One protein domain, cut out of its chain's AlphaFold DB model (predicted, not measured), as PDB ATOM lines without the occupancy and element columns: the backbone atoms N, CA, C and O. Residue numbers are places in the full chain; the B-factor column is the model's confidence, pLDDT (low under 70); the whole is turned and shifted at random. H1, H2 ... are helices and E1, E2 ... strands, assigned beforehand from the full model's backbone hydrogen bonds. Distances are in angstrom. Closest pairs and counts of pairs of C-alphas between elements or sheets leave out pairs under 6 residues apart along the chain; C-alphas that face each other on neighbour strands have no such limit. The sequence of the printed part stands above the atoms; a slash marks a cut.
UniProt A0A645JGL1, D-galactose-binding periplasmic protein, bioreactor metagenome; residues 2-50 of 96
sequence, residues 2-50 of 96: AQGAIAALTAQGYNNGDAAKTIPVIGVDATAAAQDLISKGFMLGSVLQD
ATOM      1  N   ALA A   2       5.249  51.691   7.635       97.69
ATOM      2  CA  ALA A   2       5.494  50.480   8.438       97.69
ATOM      3  C   ALA A   2       5.475  50.711   9.964       97.69
ATOM      4  O   ALA A   2       4.824  49.970  10.688       97.69
ATOM      5  N   GLN A   3       6.088  51.793  10.452       97.44
ATOM      6  CA  GLN A   3       6.060  52.149  11.879       97.44
ATOM      7  C   GLN A   3       4.640  52.388  12.418       97.44
ATOM      8  O   GLN A   3       4.348  52.035  13.554       97.44
ATOM      9  N   GLY A   4       3.748  52.957  11.600       97.94
ATOM     10  CA  GLY A   4       2.344  53.143  11.968       97.94
ATOM     11  C   GLY A   4       1.595  51.814  12.056       97.94
ATOM     12  O   GLY A   4       0.813  51.616  12.980       97.94
ATOM     13  N   ALA A   5       1.889  50.873  11.150       98.38
ATOM     14  CA  ALA A   5       1.356  49.515  11.229       98.38
ATOM     15  C   ALA A   5       1.849  48.792  12.491       98.38
ATOM     16  O   ALA A   5       1.039  48.204  13.199       98.38
ATOM     17  N   ILE A   6       3.141  48.906  12.824       98.19
ATOM     18  CA  ILE A   6       3.684  48.378  14.084       98.19
ATOM     19  C   ILE A   6       2.969  48.989  15.287       98.19
ATOM     20  O   ILE A   6       2.484  48.246  16.130       98.19
ATOM     21  N   ALA A   7       2.822  50.314  15.342       97.81
ATOM     22  CA  ALA A   7       2.124  50.974  16.443       97.81
ATOM     23  C   ALA A   7       0.675  50.472  16.602       97.81
ATOM     24  O   ALA A   7       0.237  50.199  17.721       97.81
ATOM     25  N   ALA A   8      -0.053  50.296  15.495       98.50
ATOM     26  CA  ALA A   8      -1.414  49.764  15.512       98.50
ATOM     27  C   ALA A   8      -1.465  48.300  15.986       98.50
ATOM     28  O   ALA A   8      -2.310  47.951  16.809       98.50
ATOM     29  N   LEU A   9      -0.546  47.452  15.518       98.31
ATOM     30  CA  LEU A   9      -0.438  46.049  15.927       98.31
ATOM     31  C   LEU A   9      -0.087  45.917  17.412       98.31
ATOM     32  O   LEU A   9      -0.752  45.173  18.132       98.31
ATOM     33  N   THR A  10       0.883  46.698  17.892       97.00
ATOM     34  CA  THR A  10       1.259  46.750  19.309       97.00
ATOM     35  C   THR A  10       0.097  47.193  20.187       97.00
ATOM     36  O   THR A  10      -0.125  46.591  21.236       97.00
ATOM     37  N   ALA A  11      -0.714  48.159  19.742       98.00
ATOM     38  CA  ALA A  11      -1.930  48.556  20.455       98.00
ATOM     39  C   ALA A  11      -2.981  47.430  20.547       98.00
ATOM     40  O   ALA A  11      -3.792  47.428  21.469       98.00
ATOM     41  N   GLN A  12      -2.954  46.461  19.626       98.06
ATOM     42  CA  GLN A  12      -3.804  45.262  19.644       98.06
ATOM     43  C   GLN A  12      -3.124  44.043  20.297       98.06
ATOM     44  O   GLN A  12      -3.665  42.939  20.264       98.06
ATOM     45  N   GLY A  13      -1.943  44.219  20.900       97.06
ATOM     46  CA  GLY A  13      -1.212  43.153  21.587       97.06
ATOM     47  C   GLY A  13      -0.398  42.226  20.676       97.06
ATOM     48  O   GLY A  13       0.012  41.159  21.135       97.06
ATOM     49  N   TYR A  14      -0.162  42.621  19.423       98.06
ATOM     50  CA  TYR A  14       0.734  41.945  18.479       98.06
ATOM     51  C   TYR A  14       2.085  42.667  18.377       98.06
ATOM     52  O   TYR A  14       2.210  43.826  18.761       98.06
ATOM     53  N   ASN A  15       3.106  42.012  17.826       97.25
ATOM     54  CA  ASN A  15       4.401  42.622  17.500       97.25
ATOM     55  C   ASN A  15       5.064  43.322  18.705       97.25
ATOM     56  O   ASN A  15       5.636  44.400  18.578       97.25
ATOM     57  N   ASN A  16       4.961  42.713  19.886       94.06
ATOM     58  CA  ASN A  16       5.493  43.205  21.162       94.06
ATOM     59  C   ASN A  16       6.645  42.333  21.706       94.06
ATOM     60  O   ASN A  16       6.987  42.421  22.884       94.06
ATOM     61  N   GLY A  17       7.232  41.488  20.851       88.25
ATOM     62  CA  GLY A  17       8.332  40.577  21.185       88.25
ATOM     63  C   GLY A  17       7.913  39.116  21.367       88.25
ATOM     64  O   GLY A  17       8.782  38.250  21.430       88.25
ATOM     65  N   ASP A  18       6.611  38.819  21.401       91.62
ATOM     66  CA  ASP A  18       6.099  37.447  21.376       91.62
ATOM     67  C   ASP A  18       6.026  36.910  19.934       91.62
ATOM     68  O   ASP A  18       5.253  37.395  19.099       91.62
ATOM     69  N   ALA A  19       6.810  35.870  19.644       87.62
ATOM     70  CA  ALA A  19       6.847  35.224  18.333       87.62
ATOM     71  C   ALA A  19       5.492  34.617  17.924       87.62
ATOM     72  O   ALA A  19       5.165  34.612  16.738       87.62
ATOM     73  N   ALA A  20       4.676  34.157  18.880       93.31
ATOM     74  CA  ALA A  20       3.348  33.609  18.599       93.31
ATOM     75  C   ALA A  20       2.321  34.697  18.242       93.31
ATOM     76  O   ALA A  20       1.298  34.408  17.621       93.31
ATOM     77  N   LYS A  21       2.594  35.954  18.610       95.75
ATOM     78  CA  LYS A  21       1.746  37.123  18.336       95.75
ATOM     79  C   LYS A  21       2.448  38.128  17.434       95.75
ATOM     80  O   LYS A  21       2.364  39.333  17.648       95.75
ATOM     81  N   THR A  22       3.134  37.647  16.406       95.94
ATOM     82  CA  THR A  22       3.822  38.506  15.437       95.94
ATOM     83  C   THR A  22       3.140  38.441  14.075       95.94
ATOM     84  O   THR A  22       3.012  37.371  13.486       95.94
ATOM     85  N   ILE A  23       2.732  39.600  13.552       98.06
ATOM     86  CA  ILE A  23       2.302  39.763  12.160       98.06
ATOM     87  C   ILE A  23       3.481  40.342  11.364       98.06
ATOM     88  O   ILE A  23       4.006  41.390  11.744       98.06
ATOM     89  N   PRO A  24       3.933  39.699  10.270       96.75
ATOM     90  CA  PRO A  24       5.033  40.214   9.461       96.75
ATOM     91  C   PRO A  24       4.756  41.622   8.923       96.75
ATOM     92  O   PRO A  24       3.809  41.839   8.170       96.75
ATOM     93  N   VAL A  25       5.620  42.574   9.277       98.06
ATOM     94  CA  VAL A  25       5.624  43.928   8.709       98.06
ATOM     95  C   VAL A  25       6.984  44.187   8.084       98.06
ATOM     96  O   VAL A  25       8.013  44.040   8.747       98.06
ATOM     97  N   ILE A  26       6.967  44.581   6.811       98.06
ATOM     98  CA  ILE A  26       8.147  44.918   6.020       98.06
ATOM     99  C   ILE A  26       8.014  46.370   5.556       98.06
ATOM    100  O   ILE A  26       6.946  46.794   5.113       98.06
ATOM    101  N   GLY A  27       9.085  47.145   5.701       97.75
ATOM    102  CA  GLY A  27       9.144  48.551   5.298       97.75
ATOM    103  C   GLY A  27      10.173  48.819   4.204       97.75
ATOM    104  O   GLY A  27      10.961  47.953   3.840       97.75
ATOM    105  N   VAL A  28      10.244  50.064   3.754       97.75
ATOM    106  CA  VAL A  28      11.311  50.585   2.885       97.75
ATOM    107  C   VAL A  28      12.005  51.726   3.638       97.75
ATOM    108  O   VAL A  28      11.425  52.257   4.587       97.75
ATOM    109  N   ASP A  29      13.244  52.024   3.258       96.69
ATOM    110  CA  ASP A  29      14.166  53.059   3.754       96.69
ATOM    111  C   ASP A  29      15.145  52.577   4.829       96.69
ATOM    112  O   ASP A  29      16.240  53.122   4.941       96.69
ATOM    113  N   ALA A  30      14.778  51.565   5.623       96.69
ATOM    114  CA  ALA A  30      15.521  51.157   6.819       96.69
ATOM    115  C   ALA A  30      15.951  52.362   7.683       96.69
ATOM    116  O   ALA A  30      17.103  52.468   8.104       96.69
ATOM    117  N   THR A  31      15.022  53.287   7.953       96.44
ATOM    118  CA  THR A  31      15.271  54.437   8.838       96.44
ATOM    119  C   THR A  31      15.750  53.984  10.218       96.44
ATOM    120  O   THR A  31      15.420  52.884  10.653       96.44
ATOM    121  N   ALA A  32      16.453  54.841  10.966       96.31
ATOM    122  CA  ALA A  32      16.930  54.505  12.316       96.31
ATOM    123  C   ALA A  32      15.821  53.940  13.229       96.31
ATOM    124  O   ALA A  32      16.038  52.990  13.977       96.31
ATOM    125  N   ALA A  33      14.601  54.468  13.112       96.88
ATOM    126  CA  ALA A  33      13.456  53.966  13.859       96.88
ATOM    127  C   ALA A  33      12.961  52.594  13.360       96.88
ATOM    128  O   ALA A  33      12.569  51.759  14.171       96.88
ATOM    129  N   ALA A  34      12.991  52.323  12.051       97.38
ATOM    130  CA  ALA A  34      12.708  50.987  11.525       97.38
ATOM    131  C   ALA A  34      13.771  49.970  11.975       97.38
ATOM    132  O   ALA A  34      13.421  48.868  12.386       97.38
ATOM    133  N   GLN A  35      15.051  50.352  11.964       97.31
ATOM    134  CA  GLN A  35      16.156  49.514  12.440       97.31
ATOM    135  C   GLN A  35      15.994  49.137  13.919       97.31
ATOM    136  O   GLN A  35      16.154  47.970  14.278       97.31
ATOM    137  N   ASP A  36      15.605  50.091  14.769       97.25
ATOM    138  CA  ASP A  36      15.311  49.835  16.183       97.25
ATOM    139  C   ASP A  36      14.170  48.812  16.348       97.25
ATOM    140  O   ASP A  36      14.335  47.814  17.055       97.25
ATOM    141  N   LEU A  37      13.056  48.979  15.624       97.25
ATOM    142  CA  LEU A  37      11.927  48.037  15.651       97.25
ATOM    143  C   LEU A  37      12.311  46.633  15.157       97.25
ATOM    144  O   LEU A  37      11.850  45.639  15.721       97.25
ATOM    145  N   ILE A  38      13.166  46.539  14.135       97.06
ATOM    146  CA  ILE A  38      13.695  45.267  13.624       97.06
ATOM    147  C   ILE A  38      14.600  44.607  14.669       97.06
ATOM    148  O   ILE A  38      14.448  43.421  14.958       97.06
ATOM    149  N   SER A  39      15.498  45.364  15.306       96.06
ATOM    150  CA  SER A  39      16.399  44.820  16.333       96.06
ATOM    151  C   SER A  39      15.633  44.259  17.542       96.06
ATOM    152  O   SER A  39      15.954  43.174  18.044       96.06
ATOM    153  N   LYS A  40      14.539  44.927  17.934       94.62
ATOM    154  CA  LYS A  40      13.593  44.485  18.973       94.62
ATOM    155  C   LYS A  40      12.724  43.294  18.551       94.62
ATOM    156  O   LYS A  40      12.064  42.706  19.397       94.62
ATOM    157  N   GLY A  41      12.739  42.911  17.272       94.25
ATOM    158  CA  GLY A  41      11.905  41.835  16.727       94.25
ATOM    159  C   GLY A  41      10.435  42.219  16.562       94.25
ATOM    160  O   GLY A  41       9.587  41.347  16.417       94.25
ATOM    161  N   PHE A  42      10.112  43.514  16.607       96.62
ATOM    162  CA  PHE A  42       8.739  43.998  16.449       96.62
ATOM    163  C   PHE A  42       8.383  44.113  14.966       96.62
ATOM    164  O   PHE A  42       7.228  43.951  14.591       96.62
ATOM    165  N   MET A  43       9.374  44.350  14.109       97.62
ATOM    166  CA  MET A  43       9.235  44.422  12.657       97.62
ATOM    167  C   MET A  43      10.125  43.363  11.999       97.62
ATOM    168  O   MET A  43      11.215  43.091  12.498       97.62
ATOM    169  N   LEU A  44       9.672  42.757  10.896       96.75
ATOM    170  CA  LEU A  44      10.397  41.646  10.266       96.75
ATOM    171  C   LEU A  44      11.656  42.130   9.538       96.75
ATOM    172  O   LEU A  44      12.711  41.508   9.635       96.75
ATOM    173  N   GLY A  45      11.552  43.240   8.810       97.62
ATOM    174  CA  GLY A  45      12.661  43.741   8.009       97.62
ATOM    175  C   GLY A  45      12.327  45.011   7.244       97.62
ATOM    176  O   GLY A  45      11.191  45.489   7.241       97.62
ATOM    177  N   SER A  46      13.327  45.561   6.574       98.31
ATOM    178  CA  SER A  46      13.184  46.681   5.659       98.31
ATOM    179  C   SER A  46      14.153  46.558   4.485       98.31
ATOM    180  O   SER A  46      15.036  45.706   4.482       98.31
ATOM    181  N   VAL A  47      13.992  47.415   3.484       98.12
ATOM    182  CA  VAL A  47      14.959  47.596   2.403       98.12
ATOM    183  C   VAL A  47      15.694  48.909   2.648       98.12
ATOM    184  O   VAL A  47      15.071  49.969   2.622       98.12
ATOM    185  N   LEU A  48      16.998  48.842   2.912       96.81
ATOM    186  CA  LEU A  48      17.864  50.001   3.079       96.81
ATOM    187  C   LEU A  48      17.951  50.777   1.772       96.81
ATOM    188  O   LEU A  48      18.352  50.244   0.731       96.81
ATOM    189  N   GLN A  49      17.610  52.055   1.874       96.06
ATOM    190  CA  GLN A  49      17.800  53.033   0.825       96.06
ATOM    191  C   GLN A  49      18.927  53.977   1.255       96.06
ATOM    192  O   GLN A  49      18.817  54.658   2.273       96.06
ATOM    193  N   ASP A  50      20.029  53.989   0.501       95.69
ATOM    194  CA  ASP A  50      21.220  54.781   0.826       95.69
ATOM    195  C   ASP A  50      20.967  56.282   0.611       95.69
ATOM    196  O   ASP A  50      21.193  56.839  -0.466       95.69
TER     197      ASP A  50
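Overview. This is residues 2 to 50 of the 96 residues of the protein "D-galactose-binding periplasmic protein" of bioreactor metagenome (UniProt A0A645JGL1). Two short strands, E1 and E2, lie side by side, with H2 over one face of the pair, and H1 meets E1 and H2 with its first residues. The unnamed stretch 12 to 25 folds back from H1 to E1. The 49 printed residues run H1, E1, H2, E2, a mixed class with a parallel sheet, E1 next to E2. The whole is compact, radius of gyration of the C-alphas 10.1 A, yet elongated, 33 by 17 by 14 A.

Arrangement. E1, residues 26 to 29, and E2, residues 45 to 48, are parallel at 20 degrees; N 29 and O 47 are 2.8 A apart, within hydrogen-bond range. E1, H2, residues 32 to 39, and E2 form a strand-helix-strand unit, two parallel neighbour strands joined through a helix, with a right-handed crossover. The closest C-alphas of H2 and E2, Ile 38 and Gly 45, are 5.9 A apart. H1, residues 2 to 11, and H2 only just touch, with 3 pairs of C-alphas within 8 A, the closest Gln 3 and Ala 34 at 6.8 A; they run the same way at a steep tilt of 54 degrees. The closest C-alphas of H1 and E1, Ala 2 and Gly 27, are 5.2 A apart; H1 and E2 are apart. In H1 and H2 every O i to N i+4 pair is within hydrogen-bond range.

Along the chain. H1 spans 14.3 A from C-alpha 2 at (5.494, 50.480, 8.438), H2 10.5 A, E1 10.4 A, and E2 9.5 A to C-alpha 48 at (17.864, 50.001, 3.079).

Size, cuts and confidence. The C-alphas of Ala 20 and Asp 50, the two farthest apart, are 32.9 A apart. The link H1 to E1 is long; the printed part has no cut, and no printed residue is under 70 in pLDDT.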